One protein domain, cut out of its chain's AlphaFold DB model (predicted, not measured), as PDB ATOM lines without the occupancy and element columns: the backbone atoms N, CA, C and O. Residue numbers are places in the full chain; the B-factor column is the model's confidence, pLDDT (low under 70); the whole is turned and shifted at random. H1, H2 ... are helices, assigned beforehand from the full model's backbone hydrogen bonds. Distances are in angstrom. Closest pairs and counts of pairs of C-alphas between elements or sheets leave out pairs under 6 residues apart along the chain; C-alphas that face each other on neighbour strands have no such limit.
ATOM      1  N   TYR A  81     -37.416 -32.951 102.858       92.38
ATOM      2  CA  TYR A  81     -37.858 -32.744 101.483       92.38
ATOM      3  C   TYR A  81     -38.628 -31.435 101.321       92.38
ATOM      4  O   TYR A  81     -38.318 -30.679 100.408       92.38
ATOM      5  N   HIS A  82     -39.567 -31.112 102.214       90.56
ATOM      6  CA  HIS A  82     -40.320 -29.860 102.128       90.56
ATOM      7  C   HIS A  82     -39.402 -28.630 102.215       90.56
ATOM      8  O   HIS A  82     -39.546 -27.688 101.430       90.56
ATOM      9  N   ILE A  83     -38.417 -28.653 103.119       93.62
ATOM     10  CA  ILE A  83     -37.407 -27.591 103.242       93.62
ATOM     11  C   ILE A  83     -36.608 -27.462 101.938       93.62
ATOM     12  O   ILE A  83     -36.454 -26.357 101.406       93.62
ATOM     13  N   PHE A  84     -36.114 -28.588 101.415       96.31
ATOM     14  CA  PHE A  84     -35.354 -28.635 100.168       96.31
ATOM     15  C   PHE A  84     -36.180 -28.120  98.981       96.31
ATOM     16  O   PHE A  84     -35.757 -27.177  98.311       96.31
ATOM     17  N   ALA A  85     -37.373 -28.675  98.767       94.88
ATOM     18  CA  ALA A  85     -38.264 -28.350  97.660       94.88
ATOM     19  C   ALA A  85     -38.682 -26.875  97.689       94.88
ATOM     20  O   ALA A  85     -38.607 -26.194  96.669       94.88
ATOM     21  N   THR A  86     -39.009 -26.334  98.867       95.00
ATOM     22  CA  THR A  86     -39.338 -24.909  99.028       95.00
ATOM     23  C   THR A  86     -38.164 -24.012  98.643       95.00
ATOM     24  O   THR A  86     -38.347 -22.990  97.978       95.00
ATOM     25  N   LYS A  87     -36.938 -24.361  99.055       96.94
ATOM     26  CA  LYS A  87     -35.742 -23.583  98.709       96.94
ATOM     27  C   LYS A  87     -35.423 -23.682  97.215       96.94
ATOM     28  O   LYS A  87     -35.149 -22.662  96.591       96.94
ATOM     29  N   MET A  88     -35.501 -24.880  96.646       97.62
ATOM     30  CA  MET A  88     -35.296 -25.135  95.222       97.62
ATOM     31  C   MET A  88     -36.298 -24.358  94.365       97.62
ATOM     32  O   MET A  88     -35.885 -23.617  93.478       97.62
ATOM     33  N   MET A  89     -37.593 -24.430  94.683       96.19
ATOM     34  CA  MET A  89     -38.644 -23.745  93.928       96.19
ATOM     35  C   MET A  89     -38.459 -22.223  93.924       96.19
ATOM     36  O   MET A  89     -38.671 -21.576  92.901       96.19
ATOM     37  N   LYS A  90     -37.969 -21.633  95.026       97.44
ATOM     38  CA  LYS A  90     -37.608 -20.202  95.064       97.44
ATOM     39  C   LYS A  90     -36.538 -19.838  94.031       97.44
ATOM     40  O   LYS A  90     -36.619 -18.756  93.454       97.44
ATOM     41  N   TYR A  91     -35.558 -20.711  93.803       98.12
ATOM     42  CA  TYR A  91     -34.540 -20.500  92.775       98.12
ATOM     43  C   TYR A  91     -35.086 -20.746  91.368       98.12
ATOM     44  O   TYR A  91     -34.817 -19.934  90.487       98.12
ATOM     45  N   VAL A  92     -35.910 -21.783  91.163       96.62
ATOM     46  CA  VAL A  92     -36.562 -22.058  89.866       96.62
ATOM     47  C   VAL A  92     -37.411 -20.866  89.416       96.62
ATOM     48  O   VAL A  92     -37.230 -20.366  88.310       96.62
ATOM     49  N   MET A  93     -38.264 -20.332  90.297       96.00
ATOM     50  CA  MET A  93     -39.131 -19.183  89.987       96.00
ATOM     51  C   MET A  93     -38.356 -17.910  89.635       96.00
ATOM     52  O   MET A  93     -38.833 -17.085  88.862       96.00
ATOM     53  N   LYS A  94     -37.145 -17.755  90.177       96.81
ATOM     54  CA  LYS A  94     -36.246 -16.634  89.869       96.81
ATOM     55  C   LYS A  94     -35.257 -16.940  88.742       96.81
ATOM     56  O   LYS A  94     -34.444 -16.080  88.421       96.81
ATOM     57  N   LYS A  95     -35.300 -18.150  88.172       95.75
ATOM     58  CA  LYS A  95     -34.312 -18.682  87.220       95.75
ATOM     59  C   LYS A  95     -32.863 -18.551  87.724       95.75
ATOM     60  O   LYS A  95     -31.936 -18.275  86.966       95.75
ATOM     61  N   GLU A  96     -32.653 -18.737  89.028       97.62
ATOM     62  CA  GLU A  96     -31.366 -18.533  89.700       97.62
ATOM     63  C   GLU A  96     -30.519 -19.820  89.700       97.62
ATOM     64  O   GLU A  96     -30.473 -20.566  90.681       97.62
ATOM     65  N   VAL A  97     -29.807 -20.075  88.598       97.69
ATOM     66  CA  VAL A  97     -28.988 -21.293  88.407       97.69
ATOM     67  C   VAL A  97     -27.937 -21.478  89.508       97.69
ATOM     68  O   VAL A  97     -27.743 -22.587  90.000       97.69
ATOM     69  N   GLN A  98     -27.265 -20.404  89.938       97.81
ATOM     70  CA  GLN A  98     -26.253 -20.493  91.003       97.81
ATOM     71  C   GLN A  98     -26.869 -20.882  92.353       97.81
ATOM     72  O   GLN A  98     -26.283 -21.664  93.104       97.81
ATOM     73  N   GLY A  99     -28.087 -20.408  92.626       97.75
ATOM     74  CA  GLY A  99     -28.877 -20.829  93.777       97.75
ATOM     75  C   GLY A  99     -29.155 -22.332  93.755       97.75
ATOM     76  O   GLY A  99     -28.908 -23.010  94.753       97.75
ATOM     77  N   LEU A 100     -29.560 -22.885  92.606       98.12
ATOM     78  CA  LEU A 100     -29.744 -24.334  92.443       98.12
ATOM     79  C   LEU A 100     -28.434 -25.113  92.609       98.12
ATOM     80  O   LEU A 100     -28.407 -26.109  93.330       98.12
ATOM     81  N   LYS A 101     -27.323 -24.633  92.031       98.25
ATOM     82  CA  LYS A 101     -25.994 -25.250  92.210       98.25
ATOM     83  C   LYS A 101     -25.576 -25.287  93.681       98.25
ATOM     84  O   LYS A 101     -24.985 -26.272  94.115       98.25
ATOM     85  N   SER A 102     -25.947 -24.276  94.472       97.88
ATOM     86  CA  SER A 102     -25.676 -24.243  95.919       97.88
ATOM     87  C   SER A 102     -26.408 -25.328  96.723       97.88
ATOM     88  O   SER A 102     -26.038 -25.595  97.867       97.88
ATOM     89  N   LEU A 103     -27.448 -25.953  96.154       97.56
ATOM     90  CA  LEU A 103     -28.165 -27.065  96.782       97.56
ATOM     91  C   LEU A 103     -27.453 -28.410  96.606       97.56
ATOM     92  O   LEU A 103     -27.749 -29.349  97.346       97.56
ATOM     93  N   ILE A 104     -26.521 -28.508  95.653       97.62
ATOM     94  CA  ILE A 104     -25.825 -29.752  95.335       97.62
ATOM     95  C   ILE A 104     -24.783 -30.041  96.418       97.62
ATOM     96  O   ILE A 104     -23.822 -29.294  96.607       97.62
ATOM     97  N   LYS A 105     -24.941 -31.173  97.105       96.06
ATOM     98  CA  LYS A 105     -23.991 -31.660  98.107       96.06
ATOM     99  C   LYS A 105     -22.917 -32.527  97.444       96.06
ATOM    100  O   LYS A 105     -23.226 -33.639  96.995       96.06
ATOM    101  N   PRO A 106     -21.646 -32.091  97.390       91.62
ATOM    102  CA  PRO A 106     -20.580 -32.928  96.855       91.62
ATOM    103  C   PRO A 106     -20.392 -34.177  97.728       91.62
ATOM    104  O   PRO A 106     -20.476 -34.113  98.951       91.62
ATOM    105  N   LYS A 107     -20.101 -35.322  97.092       90.06
ATOM    106  CA  LYS A 107     -19.858 -36.616  97.765       90.06
ATOM    107  C   LYS A 107     -21.035 -37.100  98.638       90.06
ATOM    108  O   LYS A 107     -20.813 -37.714  99.682       90.06
ATOM    109  N   ALA A 108     -22.271 -36.855  98.199       92.06
ATOM    110  CA  ALA A 108     -23.489 -37.350  98.842       92.06
ATOM    111  C   ALA A 108     -23.440 -38.873  99.080       92.06
ATOM    112  O   ALA A 108     -23.363 -39.670  98.140       92.06
ATOM    113  N   ARG A 109     -23.482 -39.282 100.354       90.31
ATOM    114  CA  ARG A 109     -23.475 -40.700 100.757       90.31
ATOM    115  C   ARG A 109     -24.881 -41.234 100.996       90.31
ATOM    116  O   ARG A 109     -25.175 -42.359 100.601       90.31
ATOM    117  N   MET A 110     -25.740 -40.424 101.616       93.81
ATOM    118  CA  MET A 110     -27.116 -40.801 101.924       93.81
ATOM    119  C   MET A 110     -27.964 -40.876 100.655       93.81
ATOM    120  O   MET A 110     -27.819 -40.052  99.753       93.81
ATOM    121  N   LYS A 111     -28.889 -41.842 100.615       93.56
ATOM    122  CA  LYS A 111     -29.844 -42.028  99.512       93.56
ATOM    123  C   LYS A 111     -30.619 -40.736  99.210       93.56
ATOM    124  O   LYS A 111     -30.668 -40.316  98.063       93.56
ATOM    125  N   MET A 112     -31.112 -40.066 100.255       93.81
ATOM    126  CA  MET A 112     -31.836 -38.792 100.149       93.81
ATOM    127  C   MET A 112     -30.994 -37.667  99.543       93.81
ATOM    128  O   MET A 112     -31.463 -36.971  98.652       93.81
ATOM    129  N   ASP A 113     -29.736 -37.514  99.964       95.56
ATOM    130  CA  ASP A 113     -28.860 -36.472  99.411       95.56
ATOM    131  C   ASP A 113     -28.566 -36.704  97.922       95.56
ATOM    132  O   ASP A 113     -28.471 -35.748  97.155       95.56
ATOM    133  N   LYS A 114     -28.451 -37.970  97.493       97.12
ATOM    134  CA  LYS A 114     -28.303 -38.313  96.070       97.12
ATOM    135  C   LYS A 114     -29.548 -37.922  95.276       97.12
ATOM    136  O   LYS A 114     -29.410 -37.282  94.241       97.12
ATOM    137  N   ILE A 115     -30.741 -38.243  95.784       97.44
ATOM    138  CA  ILE A 115     -32.014 -37.842  95.162       97.44
ATOM    139  C   ILE A 115     -32.108 -36.313  95.076       97.44
ATOM    140  O   ILE A 115     -32.381 -35.777  94.011       97.44
ATOM    141  N   PHE A 116     -31.810 -35.587  96.155       97.88
ATOM    142  CA  PHE A 116     -31.874 -34.119  96.161       97.88
ATOM    143  C   PHE A 116     -30.886 -33.482  95.181       97.88
ATOM    144  O   PHE A 116     -31.237 -32.523  94.496       97.88
ATOM    145  N   ASN A 117     -29.678 -34.034  95.056       98.12
ATOM    146  CA  ASN A 117     -28.739 -33.601  94.025       98.12
ATOM    147  C   ASN A 117     -29.314 -33.792  92.619       98.12
ATOM    148  O   ASN A 117     -29.174 -32.898  91.789       98.12
ATOM    149  N   ILE A 118     -29.961 -34.931  92.358       98.25
ATOM    150  CA  ILE A 118     -30.590 -35.223  91.065       98.25
ATOM    151  C   ILE A 118     -31.727 -34.239  90.786       98.25
ATOM    152  O   ILE A 118     -31.733 -33.639  89.718       98.25
ATOM    153  N   LEU A 119     -32.609 -33.977  91.755       98.19
ATOM    154  CA  LEU A 119     -33.690 -32.993  91.608       98.19
ATOM    155  C   LEU A 119     -33.156 -31.585  91.316       98.19
ATOM    156  O   LEU A 119     -33.651 -30.909  90.419       98.19
ATOM    157  N   ALA A 120     -32.110 -31.150  92.029       98.25
ATOM    158  CA  ALA A 120     -31.489 -29.848  91.788       98.25
ATOM    159  C   ALA A 120     -30.862 -29.762  90.387       98.25
ATOM    160  O   ALA A 120     -30.976 -28.735  89.725       98.25
ATOM    161  N   LYS A 121     -30.212 -30.835  89.925       98.25
ATOM    162  CA  LYS A 121     -29.620 -30.914  88.583       98.25
ATOM    163  C   LYS A 121     -30.673 -31.005  87.476       98.25
ATOM    164  O   LYS A 121     -30.470 -30.388  86.439       98.25
ATOM    165  N   SER A 122     -31.784 -31.704  87.714       97.94
ATOM    166  CA  SER A 122     -32.944 -31.744  86.814       97.94
ATOM    167  C   SER A 122     -33.526 -30.340  86.644       97.94
ATOM    168  O   SER A 122     -33.632 -29.834  85.537       97.94
ATOM    169  N   ALA A 123     -33.728 -29.624  87.756       97.81
ATOM    170  CA  ALA A 123     -34.188 -28.240  87.714       97.81
ATOM    171  C   ALA A 123     -33.211 -27.297  86.984       97.81
ATOM    172  O   ALA A 123     -33.653 -26.360  86.326       97.81
ATOM    173  N   ILE A 124     -31.891 -27.513  87.096       98.19
ATOM    174  CA  ILE A 124     -30.885 -26.758  86.326       98.19
ATOM    175  C   ILE A 124     -31.037 -27.047  84.830       98.19
ATOM    176  O   ILE A 124     -31.084 -26.099  84.046       98.19
ATOM    177  N   LEU A 125     -31.159 -28.323  84.446       97.25
ATOM    178  CA  LEU A 125     -31.380 -28.726  83.059       97.25
ATOM    179  C   LEU A 125     -32.612 -28.021  82.474       97.25
ATOM    180  O   LEU A 125     -32.498 -27.395  81.423       97.25
ATOM    181  N   ASP A 126     -33.737 -28.020  83.190       94.06
ATOM    182  CA  ASP A 126     -34.982 -27.401  82.720       94.06
ATOM    183  C   ASP A 126     -34.824 -25.895  82.452       94.06
ATOM    184  O   ASP A 126     -35.257 -25.388  81.414       94.06
ATOM    185  N   ILE A 127     -34.184 -25.154  83.367       95.75
ATOM    186  CA  ILE A 127     -34.140 -23.685  83.278       95.75
ATOM    187  C   ILE A 127     -32.976 -23.132  82.449       95.75
ATOM    188  O   ILE A 127     -33.079 -22.003  81.966       95.75
ATOM    189  N   SER A 128     -31.858 -23.860  82.330       95.81
ATOM    190  CA  SER A 128     -30.639 -23.371  81.665       95.81
ATOM    191  C   SER A 128     -30.121 -24.267  80.548       95.81
ATOM    192  O   SER A 128     -29.166 -23.871  79.880       95.81
ATOM    193  N   GLN A 129     -30.721 -25.444  80.339       95.06
ATOM    194  CA  GLN A 129     -30.267 -26.462  79.383       95.06
ATOM    195  C   GLN A 129     -28.858 -27.010  79.692       95.06
ATOM    196  O   GLN A 129     -28.252 -27.713  78.884       95.06
ATOM    197  N   GLU A 130     -28.319 -26.715  80.881       96.56
ATOM    198  CA  GLU A 130     -27.034 -27.236  81.342       96.56
ATOM    199  C   GLU A 130     -27.231 -28.626  81.954       96.56
ATOM    200  O   GLU A 130     -27.723 -28.767  83.075       96.56
ATOM    201  N   ASN A 131     -26.810 -29.670  81.237       96.31
ATOM    202  CA  ASN A 131     -26.888 -31.031  81.755       96.31
ATOM    203  C   ASN A 131     -25.725 -31.341  82.713       96.31
ATOM    204  O   ASN A 131     -24.574 -31.477  82.301       96.31
ATOM    205  N   LEU A 132     -26.049 -31.491  83.999       96.88
ATOM    206  CA  LEU A 132     -25.114 -31.876  85.065       96.88
ATOM    207  C   LEU A 132     -25.338 -33.305  85.588       96.88
ATOM    208  O   LEU A 132     -24.682 -33.724  86.553       96.88
ATOM    209  N   ILE A 133     -26.296 -34.031  85.010       96.69
ATOM    210  CA  ILE A 133     -26.657 -35.390  85.412       96.69
ATOM    211  C   ILE A 133     -25.620 -36.364  84.866       96.69
ATOM    212  O   ILE A 133     -25.273 -36.352  83.687       96.69
ATOM    213  N   THR A 134     -25.122 -37.238  85.735       95.94
ATOM    214  CA  THR A 134     -24.224 -38.324  85.334       95.94
ATOM    215  C   THR A 134     -25.006 -39.599  85.025       95.94
ATOM    216  O   THR A 134     -26.057 -39.855  85.609       95.94
ATOM    217  N   THR A 135     -24.454 -40.474  84.179       94.75
ATOM    218  CA  THR A 135     -25.047 -41.795  83.895       94.75
ATOM    219  C   THR A 135     -25.246 -42.631  85.164       94.75
ATOM    220  O   THR A 135     -26.220 -43.368  85.280       94.75
ATOM    221  N   THR A 136     -24.347 -42.506  86.144       95.31
ATOM    222  CA  THR A 136     -24.467 -43.194  87.438       95.31
ATOM    223  C   THR A 136     -25.653 -42.683  88.254       95.31
ATOM    224  O   THR A 136     -26.335 -43.474  88.899       95.31
ATOM    225  N   GLU A 137     -25.904 -41.373  88.240       96.38
ATOM    226  CA  GLU A 137     -27.058 -40.769  88.916       96.38
ATOM    227  C   GLU A 137     -28.374 -41.158  88.245       96.38
ATOM    228  O   GLU A 137     -29.312 -41.519  88.951       96.38
ATOM    229  N   LYS A 138     -28.409 -41.164  86.907       95.62
ATOM    230  CA  LYS A 138     -29.555 -41.637  86.124       95.62
ATOM    231  C   LYS A 138     -29.932 -43.077  86.490       95.62
ATOM    232  O   LYS A 138     -31.016 -43.311  87.011       95.62
ATOM    233  N   LYS A 139     -28.973 -44.006  86.388       95.12
ATOM    234  CA  LYS A 139     -29.174 -45.413  86.775       95.12
ATOM    235  C   LYS A 139     -29.571 -45.579  88.234       95.12
ATOM    236  O   LYS A 139     -30.330 -46.479  88.578       95.12
ATOM    237  N   PHE A 140     -29.022 -44.762  89.132       96.25
ATOM    238  CA  PHE A 140     -29.417 -44.791  90.538       96.25
ATOM    239  C   PHE A 140     -30.890 -44.400  90.719       96.25
ATOM    240  O   PHE A 140     -31.566 -45.024  91.536       96.25
ATOM    241  N   LEU A 141     -31.376 -43.398  89.983       96.94
ATOM    242  CA  LEU A 141     -32.769 -42.964  90.046       96.94
ATOM    243  C   LEU A 141     -33.726 -44.006  89.453       96.94
ATOM    244  O   LEU A 141     -34.731 -44.311  90.085       96.94
ATOM    245  N   GLU A 142     -33.395 -44.583  88.301       95.00
ATOM    246  CA  GLU A 142     -34.192 -45.650  87.669       95.00
ATOM    247  C   GLU A 142     -34.344 -46.838  88.620       95.00
ATOM    248  O   GLU A 142     -35.450 -47.201  89.012       95.00
ATOM    249  N   ASN A 143     -33.220 -47.350  89.132       95.06
ATOM    250  CA  ASN A 143     -33.234 -48.424  90.125       95.06
ATOM    251  C   ASN A 143     -33.978 -48.034  91.410       95.06
ATOM    252  O   ASN A 143     -34.488 -48.907  92.108       95.06
ATOM    253  N   TYR A 144     -34.006 -46.752  91.780       96.25
ATOM    254  CA  TYR A 144     -34.789 -46.308  92.926       96.25
ATOM    255  C   TYR A 144     -36.288 -46.452  92.664       96.25
ATOM    256  O   TYR A 144     -36.956 -47.077  93.482       96.25
ATOM    257  N   LEU A 145     -36.778 -45.884  91.558       96.56
ATOM    258  CA  LEU A 145     -38.205 -45.798  91.247       96.56
ATOM    259  C   LEU A 145     -38.801 -47.165  90.875       96.56
ATOM    260  O   LEU A 145     -39.870 -47.493  91.376       96.56
ATOM    261  N   LEU A 146     -38.071 -48.005  90.128       93.38
ATOM    262  CA  LEU A 146     -38.509 -49.361  89.746       93.38
ATOM    263  C   LEU A 146     -38.739 -50.303  90.940       93.38
ATOM    264  O   LEU A 146     -39.410 -51.322  90.822       93.38
ATOM    265  N   ASN A 147     -38.149 -49.999  92.098       92.88
ATOM    266  CA  ASN A 147     -38.257 -50.828  93.301       92.88
ATOM    267  C   ASN A 147     -39.232 -50.246  94.339       92.88
ATOM    268  O   ASN A 147     -39.203 -50.659  95.503       92.88
ATOM    269  N   ILE A 148     -40.062 -49.269  93.960       92.12
ATOM    270  CA  ILE A 148     -41.070 -48.679  94.844       92.12
ATOM    271  C   ILE A 148     -42.351 -49.519  94.801       92.12
ATOM    272  O   ILE A 148     -43.005 -49.574  93.764       92.12
ATOM    273  N   PRO A 149     -42.767 -50.128  95.927       88.69
ATOM    274  CA  PRO A 149     -43.998 -50.914  95.963       88.69
ATOM    275  C   PRO A 149     -45.258 -50.043  96.045       88.69
ATOM    276  O   PRO A 149     -46.320 -50.464  95.604       88.69
ATOM    277  N   GLN A 150     -45.152 -48.863  96.663       90.44
ATOM    278  CA  GLN A 150     -46.248 -47.917  96.859       90.44
ATOM    279  C   GLN A 150     -45.731 -46.493  96.691       90.44
ATOM    280  O   GLN A 150     -44.834 -46.050  97.411       90.44
ATOM    281  N   TRP A 151     -46.312 -45.786  95.733       94.62
ATOM    282  CA  TRP A 151     -45.946 -44.432  95.358       94.62
ATOM    283  C   TRP A 151     -46.579 -43.422  96.306       94.62
ATOM    284  O   TRP A 151     -47.787 -43.176  96.289       94.62
ATOM    285  N   THR A 152     -45.738 -42.816  97.139       93.88
ATOM    286  CA  THR A 152     -46.153 -41.705  97.992       93.88
ATOM    287  C   THR A 152     -45.964 -40.378  97.268       93.88
ATOM    288  O   THR A 152     -45.328 -40.298  96.214       93.88
ATOM    289  N   PHE A 153     -46.427 -39.299  97.897       92.19
ATOM    290  CA  PHE A 153     -46.179 -37.930  97.457       92.19
ATOM    291  C   PHE A 153     -44.712 -37.698  97.073       92.19
ATOM    292  O   PHE A 153     -44.431 -36.984  96.114       92.19
ATOM    293  N   PHE A 154     -43.767 -38.292  97.806       94.38
ATOM    294  CA  PHE A 154     -42.349 -38.092  97.551       94.38
ATOM    295  C   PHE A 154     -41.913 -38.681  96.201       94.38
ATOM    296  O   PHE A 154     -41.339 -37.958  95.388       94.38
ATOM    297  N   GLU A 155     -42.239 -39.943  95.924       96.31
ATOM    298  CA  GLU A 155     -41.879 -40.626  94.674       96.31
ATOM    299  C   GLU A 155     -42.556 -39.996  93.456       96.31
ATOM    300  O   GLU A 155     -41.900 -39.759  92.443       96.31
ATOM    301  N   VAL A 156     -43.836 -39.635  93.581       96.44
ATOM    302  CA  VAL A 156     -44.598 -39.000  92.494       96.44
ATOM    303  C   VAL A 156     -43.972 -37.661  92.087       96.44
ATOM    304  O   VAL A 156     -43.863 -37.366  90.896       96.44
ATOM    305  N   ASN A 157     -43.509 -36.854  93.053       95.06
ATOM    306  CA  ASN A 157     -42.805 -35.606  92.739       95.06
ATOM    307  C   ASN A 157     -41.435 -35.857  92.108       95.06
ATOM    308  O   ASN A 157     -41.048 -35.123  91.202       95.06
ATOM    309  N   ILE A 158     -40.690 -36.862  92.584       96.88
ATOM    310  CA  ILE A 158     -39.387 -37.196  92.001       96.88
ATOM    311  C   ILE A 158     -39.551 -37.541  90.525       96.88
ATOM    312  O   ILE A 158     -38.858 -36.969  89.690       96.88
ATOM    313  N   PHE A 159     -40.486 -38.434  90.207       97.75
ATOM    314  CA  PHE A 159     -40.739 -38.852  88.834       97.75
ATOM    315  C   PHE A 159     -41.164 -37.681  87.946       97.75
ATOM    316  O   PHE A 159     -40.532 -37.434  86.920       97.75
ATOM    317  N   GLY A 160     -42.147 -36.886  88.384       96.19
ATOM    318  CA  GLY A 160     -42.620 -35.729  87.618       96.19
ATOM    319  C   GLY A 160     -41.544 -34.670  87.353       96.19
ATOM    320  O   GLY A 160     -41.583 -34.006  86.322       96.19
ATOM    321  N   MET A 161     -40.560 -34.529  88.245       95.56
ATOM    322  CA  MET A 161     -39.430 -33.608  88.078       95.56
ATOM    323  C   MET A 161     -38.290 -34.158  87.215       95.56
ATOM    324  O   MET A 161     -37.367 -33.412  86.885       95.56
ATOM    325  N   CYS A 162     -38.298 -35.452  86.906       96.69
ATOM    326  CA  CYS A 162     -37.168 -36.148  86.302       96.69
ATOM    327  C   CYS A 162     -37.497 -36.813  84.957       96.69
ATOM    328  O   CYS A 162     -36.688 -37.587  84.455       96.69
ATOM    329  N   LEU A 163     -38.633 -36.478  84.337       96.12
ATOM    330  CA  LEU A 163     -39.026 -37.024  83.031       96.12
ATOM    331  C   LEU A 163     -37.950 -36.804  81.950       96.12
ATOM    332  O   LEU A 163     -37.618 -37.725  81.215       96.12
ATOM    333  N   GLU A 164     -37.338 -35.615  81.891       93.06
ATOM    334  CA  GLU A 164     -36.302 -35.294  80.890       93.06
ATOM    335  C   GLU A 164     -34.948 -35.980  81.139       93.06
ATOM    336  O   GLU A 164     -34.101 -36.012  80.246       93.06
ATOM    337  N   ILE A 165     -34.710 -36.524  82.339       93.69
ATOM    338  CA  ILE A 165     -33.424 -37.156  82.677       93.69
ATOM    339  C   ILE A 165     -33.459 -38.684  82.578       93.69
ATOM    340  O   ILE A 165     -32.404 -39.303  82.413       93.69
ATOM    341  N   LEU A 166     -34.641 -39.286  82.710       94.19
ATOM    342  CA  LEU A 166     -34.864 -40.732  82.649       94.19
ATOM    343  C   LEU A 166     -34.776 -41.244  81.201       94.19
ATOM    344  O   LEU A 166     -34.808 -40.465  80.250       94.19
ATOM    345  N   ASP A 167     -34.535 -42.543  81.010       91.44
ATOM    346  CA  ASP A 167     -34.631 -43.153  79.676       91.44
ATOM    347  C   ASP A 167     -36.096 -43.176  79.223       91.44
ATOM    348  O   ASP A 167     -36.994 -43.398  80.026       91.44
ATOM    349  N   GLU A 168     -36.352 -42.920  77.939       88.50
ATOM    350  CA  GLU A 168     -37.722 -42.722  77.439       88.50
ATOM    351  C   GLU A 168     -38.603 -43.970  77.650       88.50
ATOM    352  O   GLU A 168     -39.791 -43.853  77.957       88.50
ATOM    353  N   ASP A 169     -38.015 -45.167  77.541       88.94
ATOM    354  CA  ASP A 169     -38.695 -46.427  77.857       88.94
ATOM    355  C   ASP A 169     -39.040 -46.540  79.347       88.94
ATOM    356  O   ASP A 169     -40.191 -46.813  79.683       88.94
ATOM    357  N   GLU A 170     -38.095 -46.198  80.223       92.88
ATOM    358  CA  GLU A 170     -38.298 -46.174  81.676       92.88
ATOM    359  C   GLU A 170     -39.357 -45.145  82.088       92.88
ATOM    360  O   GLU A 170     -40.154 -45.401  82.985       92.88
ATOM    361  N   VAL A 171     -39.424 -43.984  81.423       96.19
ATOM    362  CA  VAL A 171     -40.455 -42.968  81.701       96.19
ATOM    363  C   VAL A 171     -41.857 -43.529  81.486       96.19
ATOM    364  O   VAL A 171     -42.763 -43.242  82.271       96.19
ATOM    365  N   TYR A 172     -42.054 -44.312  80.428       95.75
ATOM    366  CA  TYR A 172     -43.353 -44.911  80.153       95.75
ATOM    367  C   TYR A 172     -43.713 -45.972  81.196       95.75
ATOM    368  O   TYR A 172     -44.792 -45.884  81.780       95.75
ATOM    369  N   ASP A 173     -42.801 -46.907  81.469       94.62
ATOM    370  CA  ASP A 173     -43.046 -48.019  82.393       94.62
ATOM    371  C   ASP A 173     -43.274 -47.511  83.830       94.62
ATOM    372  O   ASP A 173     -44.278 -47.846  84.460       94.62
ATOM    373  N   LEU A 174     -42.440 -46.578  84.309       96.62
ATOM    374  CA  LEU A 174     -42.618 -45.927  85.615       96.62
ATOM    375  C   LEU A 174     -43.920 -45.124  85.705       96.62
ATOM    376  O   LEU A 174     -44.525 -45.023  86.773       96.62
ATOM    377  N   GLY A 175     -44.361 -44.546  84.588       96.12
ATOM    378  CA  GLY A 175     -45.645 -43.868  84.495       96.12
ATOM    379  C   GLY A 175     -46.822 -44.808  84.734       96.12
ATOM    380  O   GLY A 175     -47.738 -44.461  85.480       96.12
ATOM    381  N   GLN A 176     -46.774 -46.006  84.147       94.62
ATOM    382  CA  GLN A 176     -47.782 -47.043  84.375       94.62
ATOM    383  C   GLN A 176     -47.733 -47.558  85.818       94.62
ATOM    384  O   GLN A 176     -48.777 -47.663  86.462       94.62
ATOM    385  N   ASP A 177     -46.539 -47.792  86.366       94.50
ATOM    386  CA  ASP A 177     -46.371 -48.223  87.760       94.50
ATOM    387  C   ASP A 177     -46.948 -47.200  88.753       94.50
ATOM    388  O   ASP A 177     -47.650 -47.562  89.703       94.50
ATOM    389  N   MET A 178     -46.714 -45.905  88.513       95.50
ATOM    390  CA  MET A 178     -47.286 -44.824  89.316       95.50
ATOM    391  C   MET A 178     -48.823 -44.833  89.273       95.50
ATOM    392  O   MET A 178     -49.461 -44.687  90.317       95.50
ATOM    393  N   LEU A 179     -49.424 -44.992  88.088       93.56
ATOM    394  CA  LEU A 179     -50.884 -45.021  87.926       93.56
ATOM    395  C   LEU A 179     -51.509 -46.286  88.534       93.56
ATOM    396  O   LEU A 179     -52.600 -46.219  89.105       93.56
ATOM    397  N   ALA A 180     -50.805 -47.417  88.469       91.44
ATOM    398  CA  ALA A 180     -51.217 -48.669  89.094       91.44
ATOM    399  C   ALA A 180     -51.150 -48.613  90.632       91.44
ATOM    400  O   ALA A 180     -51.969 -49.239  91.308       91.44
ATOM    401  N   SER A 181     -50.229 -47.829  91.202       89.88
ATOM    402  CA  SER A 181     -50.068 -47.619  92.648       89.88
ATOM    403  C   SER A 181     -51.135 -46.680  93.246       89.88
ATOM    404  O   SER A 181     -50.835 -45.660  93.873       89.88
ATOM    405  N   ASN A 182     -52.412 -47.017  93.069       83.81
ATOM    406  CA  ASN A 182     -53.539 -46.125  93.346       83.81
ATOM    407  C   ASN A 182     -54.089 -46.160  94.787       83.81
ATOM    408  O   ASN A 182     -54.960 -45.352  95.110       83.81
ATOM    409  N   GLU A 183     -53.588 -47.032  95.667       86.50
ATOM    410  CA  GLU A 183     -54.106 -47.195  97.037       86.50
ATOM    411  C   GLU A 183     -54.059 -45.875  97.827       86.50
ATOM    412  O   GLU A 183     -55.081 -45.373  98.302       86.50
ATOM    413  N   LEU A 184     -52.886 -45.233  97.889       85.25
ATOM    414  CA  LEU A 184     -52.735 -43.937  98.562       85.25
ATOM    415  C   LEU A 184     -53.461 -42.802  97.834       85.25
ATOM    416  O   LEU A 184     -53.908 -41.855  98.475       85.25
ATOM    417  N   THR A 185     -53.602 -42.891  96.514       82.25
ATOM    418  CA  THR A 185     -54.350 -41.922  95.699       82.25
ATOM    419  C   THR A 185     -55.834 -41.903  96.055       82.25
ATOM    420  O   THR A 185     -56.439 -40.834  96.078       82.25
ATOM    421  N   GLN A 186     -56.408 -43.062  96.378       82.25
ATOM    422  CA  GLN A 186     -57.811 -43.179  96.778       82.25
ATOM    423  C   GLN A 186     -58.050 -42.723  98.222       82.25
ATOM    424  O   GLN A 186     -59.109 -42.176  98.524       82.25
ATOM    425  N   ILE A 187     -57.077 -42.930  99.114       83.88
ATOM    426  CA  ILE A 187     -57.224 -42.645 100.550       83.88
ATOM    427  C   ILE A 187     -56.826 -41.201 100.891       83.88
ATOM    428  O   ILE A 187     -57.446 -40.560 101.738       83.88
ATOM    429  N   ILE A 188     -55.786 -40.670 100.243       84.88
ATOM    430  CA  ILE A 188     -55.197 -39.367 100.556       84.88
ATOM    431  C   ILE A 188     -55.421 -38.435  99.368       84.88
ATOM    432  O   ILE A 188     -54.645 -38.436  98.411       84.88
ATOM    433  N   ALA A 189     -56.437 -37.571  99.467       85.62
ATOM    434  CA  ALA A 189     -56.793 -36.620  98.409       85.62
ATOM    435  C   ALA A 189     -55.582 -35.818  97.901       85.62
ATOM    436  O   ALA A 189     -55.370 -35.699  96.700       85.62
ATOM    437  N   PHE A 190     -54.724 -35.348  98.813       86.75
ATOM    438  CA  PHE A 190     -53.505 -34.624  98.449       86.75
ATOM    439  C   PHE A 190     -52.532 -35.455  97.594       86.75
ATOM    440  O   PHE A 190     -51.934 -34.918  96.667       86.75
ATOM    441  N   ASN A 191     -52.383 -36.758  97.867       89.94
ATOM    442  CA  ASN A 191     -51.562 -37.645  97.040       89.94
ATOM    443  C   ASN A 191     -52.174 -37.798  95.646       89.94
ATOM    444  O   ASN A 191     -51.467 -37.676  94.648       89.94
ATOM    445  N   GLY A 192     -53.494 -37.994  95.584       90.56
ATOM    446  CA  GLY A 192     -54.212 -38.127  94.322       90.56
ATOM    447  C   GLY A 192     -54.090 -36.898  93.425       90.56
ATOM    448  O   GLY A 192     -53.819 -37.042  92.238       90.56
ATOM    449  N   GLU A 193     -54.186 -35.690  93.978       91.38
ATOM    450  CA  GLU A 193     -53.991 -34.450  93.209       91.38
ATOM    451  C   GLU A 193     -52.587 -34.346  92.596       91.38
ATOM    452  O   GLU A 193     -52.410 -33.854  91.482       91.38
ATOM    453  N   ILE A 194     -51.571 -34.842  93.299       92.69
ATOM    454  CA  ILE A 194     -50.188 -34.814  92.820       92.69
ATOM    455  C   ILE A 194     -49.962 -35.878  91.742       92.69
ATOM    456  O   ILE A 194     -49.327 -35.578  90.734       92.69
ATOM    457  N   VAL A 195     -50.556 -37.068  91.882       95.19
ATOM    458  CA  VAL A 195     -50.563 -38.093  90.821       95.19
ATOM    459  C   VAL A 195     -51.228 -37.566  89.555       95.19
ATOM    460  O   VAL A 195     -50.659 -37.719  88.477       95.19
ATOM    461  N   LYS A 196     -52.376 -36.884  89.662       93.62
ATOM    462  CA  LYS A 196     -53.073 -36.325  88.492       93.62
ATOM    463  C   LYS A 196     -52.222 -35.298  87.747       93.62
ATOM    464  O   LYS A 196     -52.090 -35.368  86.527       93.62
ATOM    465  N   LYS A 197     -51.576 -34.387  88.480       93.06
ATOM    466  CA  LYS A 197     -50.650 -33.402  87.899       93.06
ATOM    467  C   LYS A 197     -49.458 -34.068  87.219       93.06
ATOM    468  O   LYS A 197     -49.101 -33.692  86.104       93.06
ATOM    469  N   THR A 198     -48.866 -35.078  87.851       96.06
ATOM    470  CA  THR A 198     -47.748 -35.816  87.258       96.06
ATOM    471  C   THR A 198     -48.178 -36.624  86.033       96.06
ATOM    472  O   THR A 198     -47.436 -36.659  85.057       96.06
ATOM    473  N   ALA A 199     -49.382 -37.202  86.026       95.75
ATOM    474  CA  ALA A 199     -49.926 -37.917  84.873       95.75
ATOM    475  C   ALA A 199     -50.123 -36.993  83.661       95.75
ATOM    476  O   ALA A 199     -49.788 -37.371  82.540       95.75
ATOM    477  N   ILE A 200     -50.577 -35.754  83.879       94.31
ATOM    478  CA  ILE A 200     -50.649 -34.740  82.816       94.31
ATOM    479  C   ILE A 200     -49.255 -34.384  82.316       94.31
ATOM    480  O   ILE A 200     -49.031 -34.380  81.109       94.31
ATOM    481  N   ASN A 201     -48.306 -34.121  83.218       94.50
ATOM    482  CA  ASN A 201     -46.930 -33.813  82.823       94.50
ATOM    483  C   ASN A 201     -46.314 -34.949  81.993       94.50
ATOM    484  O   ASN A 201     -45.681 -34.685  80.974       94.50
ATOM    485  N   LEU A 202     -46.554 -36.203  82.385       96.81
ATOM    486  CA  LEU A 202     -46.149 -37.388  81.634       96.81
ATOM    487  C   LEU A 202     -46.823 -37.450  80.259       96.81
ATOM    488  O   LEU A 202     -46.146 -37.665  79.258       96.81
ATOM    489  N   TYR A 203     -48.139 -37.240  80.191       95.50
ATOM    490  CA  TYR A 203     -48.873 -37.215  78.927       95.50
ATOM    491  C   TYR A 203     -48.287 -36.163  77.971       95.50
ATOM    492  O   TYR A 203     -47.953 -36.478  76.830       95.50
ATOM    493  N   VAL A 204     -48.079 -34.936  78.456       94.12
ATOM    494  CA  VAL A 204     -47.493 -33.834  77.678       94.12
ATOM    495  C   VAL A 204     -46.072 -34.157  77.227       94.12
ATOM    496  O   VAL A 204     -45.726 -33.902  76.073       94.12
ATOM    497  N   TYR A 205     -45.260 -34.747  78.105       95.19
ATOM    498  CA  TYR A 205     -43.919 -35.215  77.766       95.19
ATOM    499  C   TYR A 205     -43.956 -36.250  76.632       95.19
ATOM    500  O   TYR A 205     -43.241 -36.114  75.644       95.19
ATOM    501  N   LEU A 206     -44.836 -37.252  76.706       95.56
ATOM    502  CA  LEU A 206     -44.951 -38.272  75.660       95.56
ATOM    503  C   LEU A 206     -45.398 -37.670  74.320       95.56
ATOM    504  O   LEU A 206     -44.857 -38.035  73.276       95.56
ATOM    505  N   ILE A 207     -46.342 -36.724  74.332       94.69
ATOM    506  CA  ILE A 207     -46.752 -35.995  73.123       94.69
ATOM    507  C   ILE A 207     -45.576 -35.203  72.539       94.69
ATOM    508  O   ILE A 207     -45.332 -35.286  71.336       94.69
ATOM    509  N   SER A 208     -44.800 -34.497  73.369       92.94
ATOM    510  CA  SER A 208     -43.672 -33.678  72.903       92.94
ATOM    511  C   SER A 208     -42.540 -34.503  72.278       92.94
ATOM    512  O   SER A 208     -41.875 -34.030  71.355       92.94
ATOM    513  N   LYS A 209     -42.353 -35.758  72.717       93.75
ATOM    514  CA  LYS A 209     -41.418 -36.717  72.101       93.75
ATOM    515  C   LYS A 209     -41.986 -37.405  70.848       93.75
ATOM    516  O   LYS A 209     -41.251 -38.108  70.159       93.75
ATOM    517  N   GLY A 210     -43.271 -37.223  70.528       93.75
ATOM    518  CA  GLY A 210     -43.958 -37.872  69.400       93.75
ATOM    519  C   GLY A 210     -44.469 -39.288  69.701       93.75
ATOM    520  O   GLY A 210     -44.724 -40.082  68.793       93.75
ATOM    521  N   TRP A 211     -44.602 -39.647  70.978       95.00
ATOM    522  CA  TRP A 211     -44.912 -40.998  71.451       95.00
ATOM    523  C   TRP A 211     -46.424 -41.193  71.633       95.00
ATOM    524  O   TRP A 211     -46.901 -41.681  72.658       95.00
ATOM    525  N   TYR A 212     -47.197 -40.844  70.602       94.06
ATOM    526  CA  TYR A 212     -48.660 -40.721  70.661       94.06
ATOM    527  C   TYR A 212     -49.385 -41.980  71.151       94.06
ATOM    528  O   TYR A 212     -50.314 -41.892  71.946       94.06
ATOM    529  N   ARG A 213     -48.934 -43.175  70.742       95.06
ATOM    530  CA  ARG A 213     -49.546 -44.442  71.191       95.06
ATOM    531  C   ARG A 213     -49.358 -44.700  72.686       95.06
ATOM    532  O   ARG A 213     -50.216 -45.322  73.304       95.06
ATOM    533  N   ARG A 214     -48.221 -44.283  73.254       95.62
ATOM    534  CA  ARG A 214     -47.958 -44.397  74.695       95.62
ATOM    535  C   ARG A 214     -48.746 -43.334  75.454       95.62
ATOM    536  O   ARG A 214     -49.367 -43.668  76.456       95.62
ATOM    537  N   ALA A 215     -48.808 -42.113  74.922       95.25
ATOM    538  CA  ALA A 215     -49.631 -41.039  75.473       95.25
ATOM    539  C   ALA A 215     -51.117 -41.444  75.564       95.25
ATOM    540  O   ALA A 215     -51.707 -41.329  76.630       95.25
ATOM    541  N   GLU A 216     -51.689 -42.024  74.501       94.25
ATOM    542  CA  GLU A 216     -53.084 -42.502  74.485       94.25
ATOM    543  C   GLU A 216     -53.347 -43.601  75.532       94.25
ATOM    544  O   GLU A 216     -54.433 -43.690  76.102       94.25
ATOM    545  N   LYS A 217     -52.360 -44.465  75.807       94.62
ATOM    546  CA  LYS A 217     -52.485 -45.484  76.858       94.62
ATOM    547  C   LYS A 217     -52.456 -44.871  78.258       94.62
ATOM    548  O   LYS A 217     -53.330 -45.195  79.054       94.62
ATOM    549  N   ILE A 218     -51.501 -43.976  78.524       94.88
ATOM    550  CA  ILE A 218     -51.419 -43.236  79.792       94.88
ATOM    551  C   ILE A 218     -52.705 -42.452  80.038       94.88
ATOM    552  O   ILE A 218     -53.226 -42.468  81.145       94.88
ATOM    553  N   GLU A 219     -53.251 -41.816  79.006       93.50
ATOM    554  CA  GLU A 219     -54.521 -41.102  79.089       93.50
ATOM    555  C   GLU A 219     -55.676 -42.022  79.499       93.50
ATOM    556  O   GLU A 219     -56.414 -41.690  80.419       93.50
ATOM    557  N   LYS A 220     -55.808 -43.201  78.878       92.62
ATOM    558  CA  LYS A 220     -56.863 -44.166  79.233       92.62
ATOM    559  C   LYS A 220     -56.768 -44.630  80.682       92.62
ATOM    560  O   LYS A 220     -57.797 -44.789  81.330       92.62
ATOM    561  N   GLU A 221     -55.557 -44.874  81.178       91.75
ATOM    562  CA  GLU A 221     -55.331 -45.224  82.584       91.75
ATOM    563  C   GLU A 221     -55.650 -44.032  83.497       91.75
ATOM    564  O   GLU A 221     -56.356 -44.181  84.494       91.75
ATOM    565  N   PHE A 222     -55.207 -42.835  83.123       90.69
ATOM    566  CA  PHE A 222     -55.435 -41.602  83.866       90.69
ATOM    567  C   PHE A 222     -56.920 -41.222  83.960       90.69
ATOM    568  O   PHE A 222     -57.373 -40.846  85.039       90.69
ATOM    569  N   ASP A 223     -57.696 -41.395  82.889       89.50
ATOM    570  CA  ASP A 223     -59.140 -41.134  82.858       89.50
ATOM    571  C   ASP A 223     -59.901 -41.929  83.930       89.50
ATOM    572  O   ASP A 223     -60.901 -41.447  84.459       89.50
ATOM    573  N   THR A 224     -59.404 -43.109  84.324       88.06
ATOM    574  CA  THR A 224     -60.013 -43.901  85.410       88.06
ATOM    575  C   THR A 224     -59.904 -43.236  86.785       88.06
ATOM    576  O   THR A 224     -60.668 -43.566  87.691       88.06
ATOM    577  N   LEU A 225     -58.975 -42.287  86.942       85.12
ATOM    578  CA  LEU A 225     -58.750 -41.520  88.168       85.12
ATOM    579  C   LEU A 225     -59.509 -40.184  88.175       85.12
ATOM    580  O   LEU A 225     -59.519 -39.487  89.196       85.12
ATOM    581  N   LEU A 226     -60.112 -39.797  87.048       87.56
ATOM    582  CA  LEU A 226     -60.791 -38.518  86.895       87.56
ATOM    583  C   LEU A 226     -62.265 -38.616  87.278       87.56
ATOM    584  O   LEU A 226     -62.994 -39.522  86.886       87.56
ATOM    585  N   THR A 227     -62.728 -37.603  88.002       86.50
ATOM    586  CA  THR A 227     -64.152 -37.384  88.276       86.50
ATOM    587  C   THR A 227     -64.690 -36.234  87.428       86.50
ATOM    588  O   THR A 227     -63.945 -35.521  86.747       86.50
ATOM    589  N   ASP A 228     -65.999 -35.993  87.480       83.81
ATOM    590  CA  ASP A 228     -66.618 -34.830  86.828       83.81
ATOM    591  C   ASP A 228     -66.073 -33.488  87.326       83.81
ATOM    592  O   ASP A 228     -66.058 -32.516  86.575       83.81
ATOM    593  N   TRP A 229     -65.525 -33.459  88.540       84.50
ATOM    594  CA  TRP A 229     -64.963 -32.263  89.163       84.50
ATOM    595  C   TRP A 229     -63.508 -31.980  88.775       84.50
ATOM    596  O   TRP A 229     -63.003 -30.898  89.064       84.50
ATOM    597  N   ASN A 230     -62.838 -32.902  88.076       88.94
ATOM    598  CA  ASN A 230     -61.462 -32.730  87.603       88.94
ATOM    599  C   ASN A 230     -61.405 -31.955  86.279       88.94
ATOM    600  O   ASN A 230     -60.985 -32.462  85.239       88.94
ATOM    601  N   ILE A 231     -61.917 -30.723  86.308       87.75
ATOM    602  CA  ILE A 231     -62.078 -29.877  85.119       87.75
ATOM    603  C   ILE A 231     -60.717 -29.397  84.594       87.75
ATOM    604  O   ILE A 231     -60.506 -29.403  83.383       87.75
ATOM    605  N   GLU A 232     -59.788 -29.015  85.476       87.56
ATOM    606  CA  GLU A 232     -58.441 -28.557  85.093       87.56
ATOM    607  C   GLU A 232     -57.672 -29.655  84.349       87.56
ATOM    608  O   GLU A 232     -57.095 -29.409  83.283       87.56
ATOM    609  N   GLU A 233     -57.738 -30.885  84.861       89.44
ATOM    610  CA  GLU A 233     -57.108 -32.038  84.232       89.44
ATOM    611  C   GLU A 233     -57.702 -32.319  82.846       89.44
ATOM    612  O   GLU A 233     -56.970 -32.453  81.862       89.44
ATOM    613  N   LYS A 234     -59.038 -32.340  82.746       87.38
ATOM    614  CA  LYS A 234     -59.760 -32.593  81.488       87.38
ATOM    615  C   LYS A 234     -59.476 -31.528  80.428       87.38
ATOM    616  O   LYS A 234     -59.277 -31.866  79.261       87.38
ATOM    617  N   ILE A 235     -59.435 -30.251  80.820       87.75
ATOM    618  CA  ILE A 235     -59.070 -29.148  79.918       87.75
ATOM    619  C   ILE A 235     -57.635 -29.332  79.421       87.75
ATOM    620  O   ILE A 235     -57.392 -29.207  78.222       87.75
ATOM    621  N   SER A 236     -56.701 -29.666  80.315       87.31
ATOM    622  CA  SER A 236     -55.295 -29.862  79.952       87.31
ATOM    623  C   SER A 236     -55.140 -30.984  78.922       87.31
ATOM    624  O   SER A 236     -54.552 -30.760  77.863       87.31
ATOM    625  N   LEU A 237     -55.747 -32.152  79.163       86.75
ATOM    626  CA  LEU A 237     -55.754 -33.255  78.195       86.75
ATOM    627  C   LEU A 237     -56.344 -32.827  76.847       86.75
ATOM    628  O   LEU A 237     -55.767 -33.115  75.800       86.75
ATOM    629  N   HIS A 238     -57.474 -32.114  76.858       86.75
ATOM    630  CA  HIS A 238     -58.118 -31.655  75.629       86.75
ATOM    631  C   HIS A 238     -57.222 -30.715  74.814       86.75
ATOM    632  O   HIS A 238     -57.111 -30.893  73.604       86.75
ATOM    633  N   ILE A 239     -56.548 -29.759  75.460       87.94
ATOM    634  CA  ILE A 239     -55.625 -28.836  74.789       87.94
ATOM    635  C   ILE A 239     -54.497 -29.618  74.113       87.94
ATOM    636  O   ILE A 239     -54.270 -29.457  72.915       87.94
ATOM    637  N   PHE A 240     -53.821 -30.509  74.838       84.38
ATOM    638  CA  PHE A 240     -52.656 -31.221  74.304       84.38
ATOM    639  C   PHE A 240     -52.996 -32.311  73.282       84.38
ATOM    640  O   PHE A 240     -52.133 -32.675  72.497       84.38
ATOM    641  N   LYS A 241     -54.245 -32.788  73.223       79.19
ATOM    642  CA  LYS A 241     -54.734 -33.645  72.126       79.19
ATOM    643  C   LYS A 241     -54.821 -32.939  70.775       79.19
ATOM    644  O   LYS A 241     -54.883 -33.606  69.748       79.19
ATOM    645  N   THR A 242     -54.928 -31.611  70.774       74.50
ATOM    646  CA  THR A 242     -55.095 -30.829  69.538       74.50
ATOM    647  C   THR A 242     -53.775 -30.444  68.865       74.50
ATOM    648  O   THR A 242     -53.814 -29.872  67.775       74.50
ATOM    649  N   PHE A 243     -52.637 -30.774  69.487       61.25
ATOM    650  CA  PHE A 243     -51.277 -30.590  68.968       61.25
ATOM    651  C   PHE A 243     -50.702 -31.911  68.450       61.25
ATOM    652  O   PHE A 243     -49.973 -31.859  67.434       61.25
TER     653      PHE A 243
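This is residues 81 to 243 of the 243 residues of the protein "Transcriptional activator, Rgg/GadR/MutR family, C-terminal domain-containing protein" of Lactococcus chungangensis CAU 28 = DSM 22330 (UniProt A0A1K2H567). Picture two groups of helices joined through a short helix in the middle, H5, which packs on H3 of the one group and on H8 of the other. At one end of the longest axis H3 packs with H1 and the short H2; at the other end the long H8 has H6, H9 and H10 around it, while H4 crosses H3 steeply and reaches toward H5 and H6, and the short H7 sits at the corner where H8 begins. The printed part has 163 residues with ten named helices, H1 to H10 in chain order, and no named strand; the class is all helix. It is compact, with a radius of gyration of the C-alphas of 15.9 A and spans of 45 by 33 by 28 A.

Find C-alpha 81 at (-37.858, -32.744, 101.483); from there H1 runs through residues 81 to 93, 17.8 A from first to last C-alpha. Read on to H2, residues 97 to 101, and then to H3, residues 111 to 128, 25.8 A long. H4 holds residues 135 to 145 over 15.6 A, and H5 holds residues 153 to 161 over 12.3 A. H6 covers residues 168 to 180, 18.8 A, and the short H7 covers residues 183 to 187. At C-alpha 189, (-56.793, -36.620, 98.409), begins H8, residues 189 to 208, the longest helix at 28.8 A. H9, residues 212 to 223, measures 16.1 A, and H10, residues 231 to 241, measures 15.4 A and ends at C-alpha 241, (-54.734, -33.645, 72.126).

Start at H1, which touches H3 at a shallow tilt of 11 degrees, the same way; their closest C-alphas, of Val 92 and Ala 123, are 7.0 A apart. H2 touches H1, with residues 88 to 92 of H1 alone, closest at the C-alphas of Tyr 91 and Gly 99, 5.8 A. H2 also touches H3, closest at the C-alphas of Leu 100 and Ala 120, 5.8 A. H3 and H4 only just touch, with 3 pairs of C-alphas within 8 A, Ile 118 and Glu 137 closest at 6.9 A; they run opposite ways at a steep tilt of 64 degrees. Look next at Leu 119 and Met 161, whose C-alphas, 6.8 A apart, are the closest of H3 and H5; the tilt of 35.0 degrees is shallow, only just short of steep. H4 is close to but not clearly touching H5 and H6. H5 touches H8, the hub, which touches five helices; the closest C-alphas are those of Gly 160 and Thr 198, 5.1 A. H6, H8 and H9 form a bundle, up and down, each running against the one before it. H6 touches H8 at Gly 175 and Leu 202, closest C-alphas 7.1 A apart, and H9 at Leu 179 and Glu 221, 7.0 A. H8 and H9 are a helical hairpin, with the C-alphas of Tyr 203 and Ala 215 closest at 5.2 A. H7 and H8 touch only at the corner, closest at the C-alphas of Thr 185 and Gly 192, 4.0 A. H10 touches H8 at a shallow tilt of 11 degrees, the same way, with the C-alphas of Val 204 and Phe 240 closest at 6.7 A. Among the pairs that are apart are H1 and H8, and H3 and H10. In H1 to H10 every O i to N i+4 pair is within hydrogen-bond range.

The two C-alphas farthest apart, those of Lys 107 and Asp 228, stand 48.1 A from each other. The printed part has no cut, and it ends at residue 243, the chain's last residue. No link is long; those from H1 to H2, H6 to H7, H7 to H8 and H8 to H9 are tight. The mean pLDDT of the printed part is 93.1, and residue 243 is the one printed residue under 70.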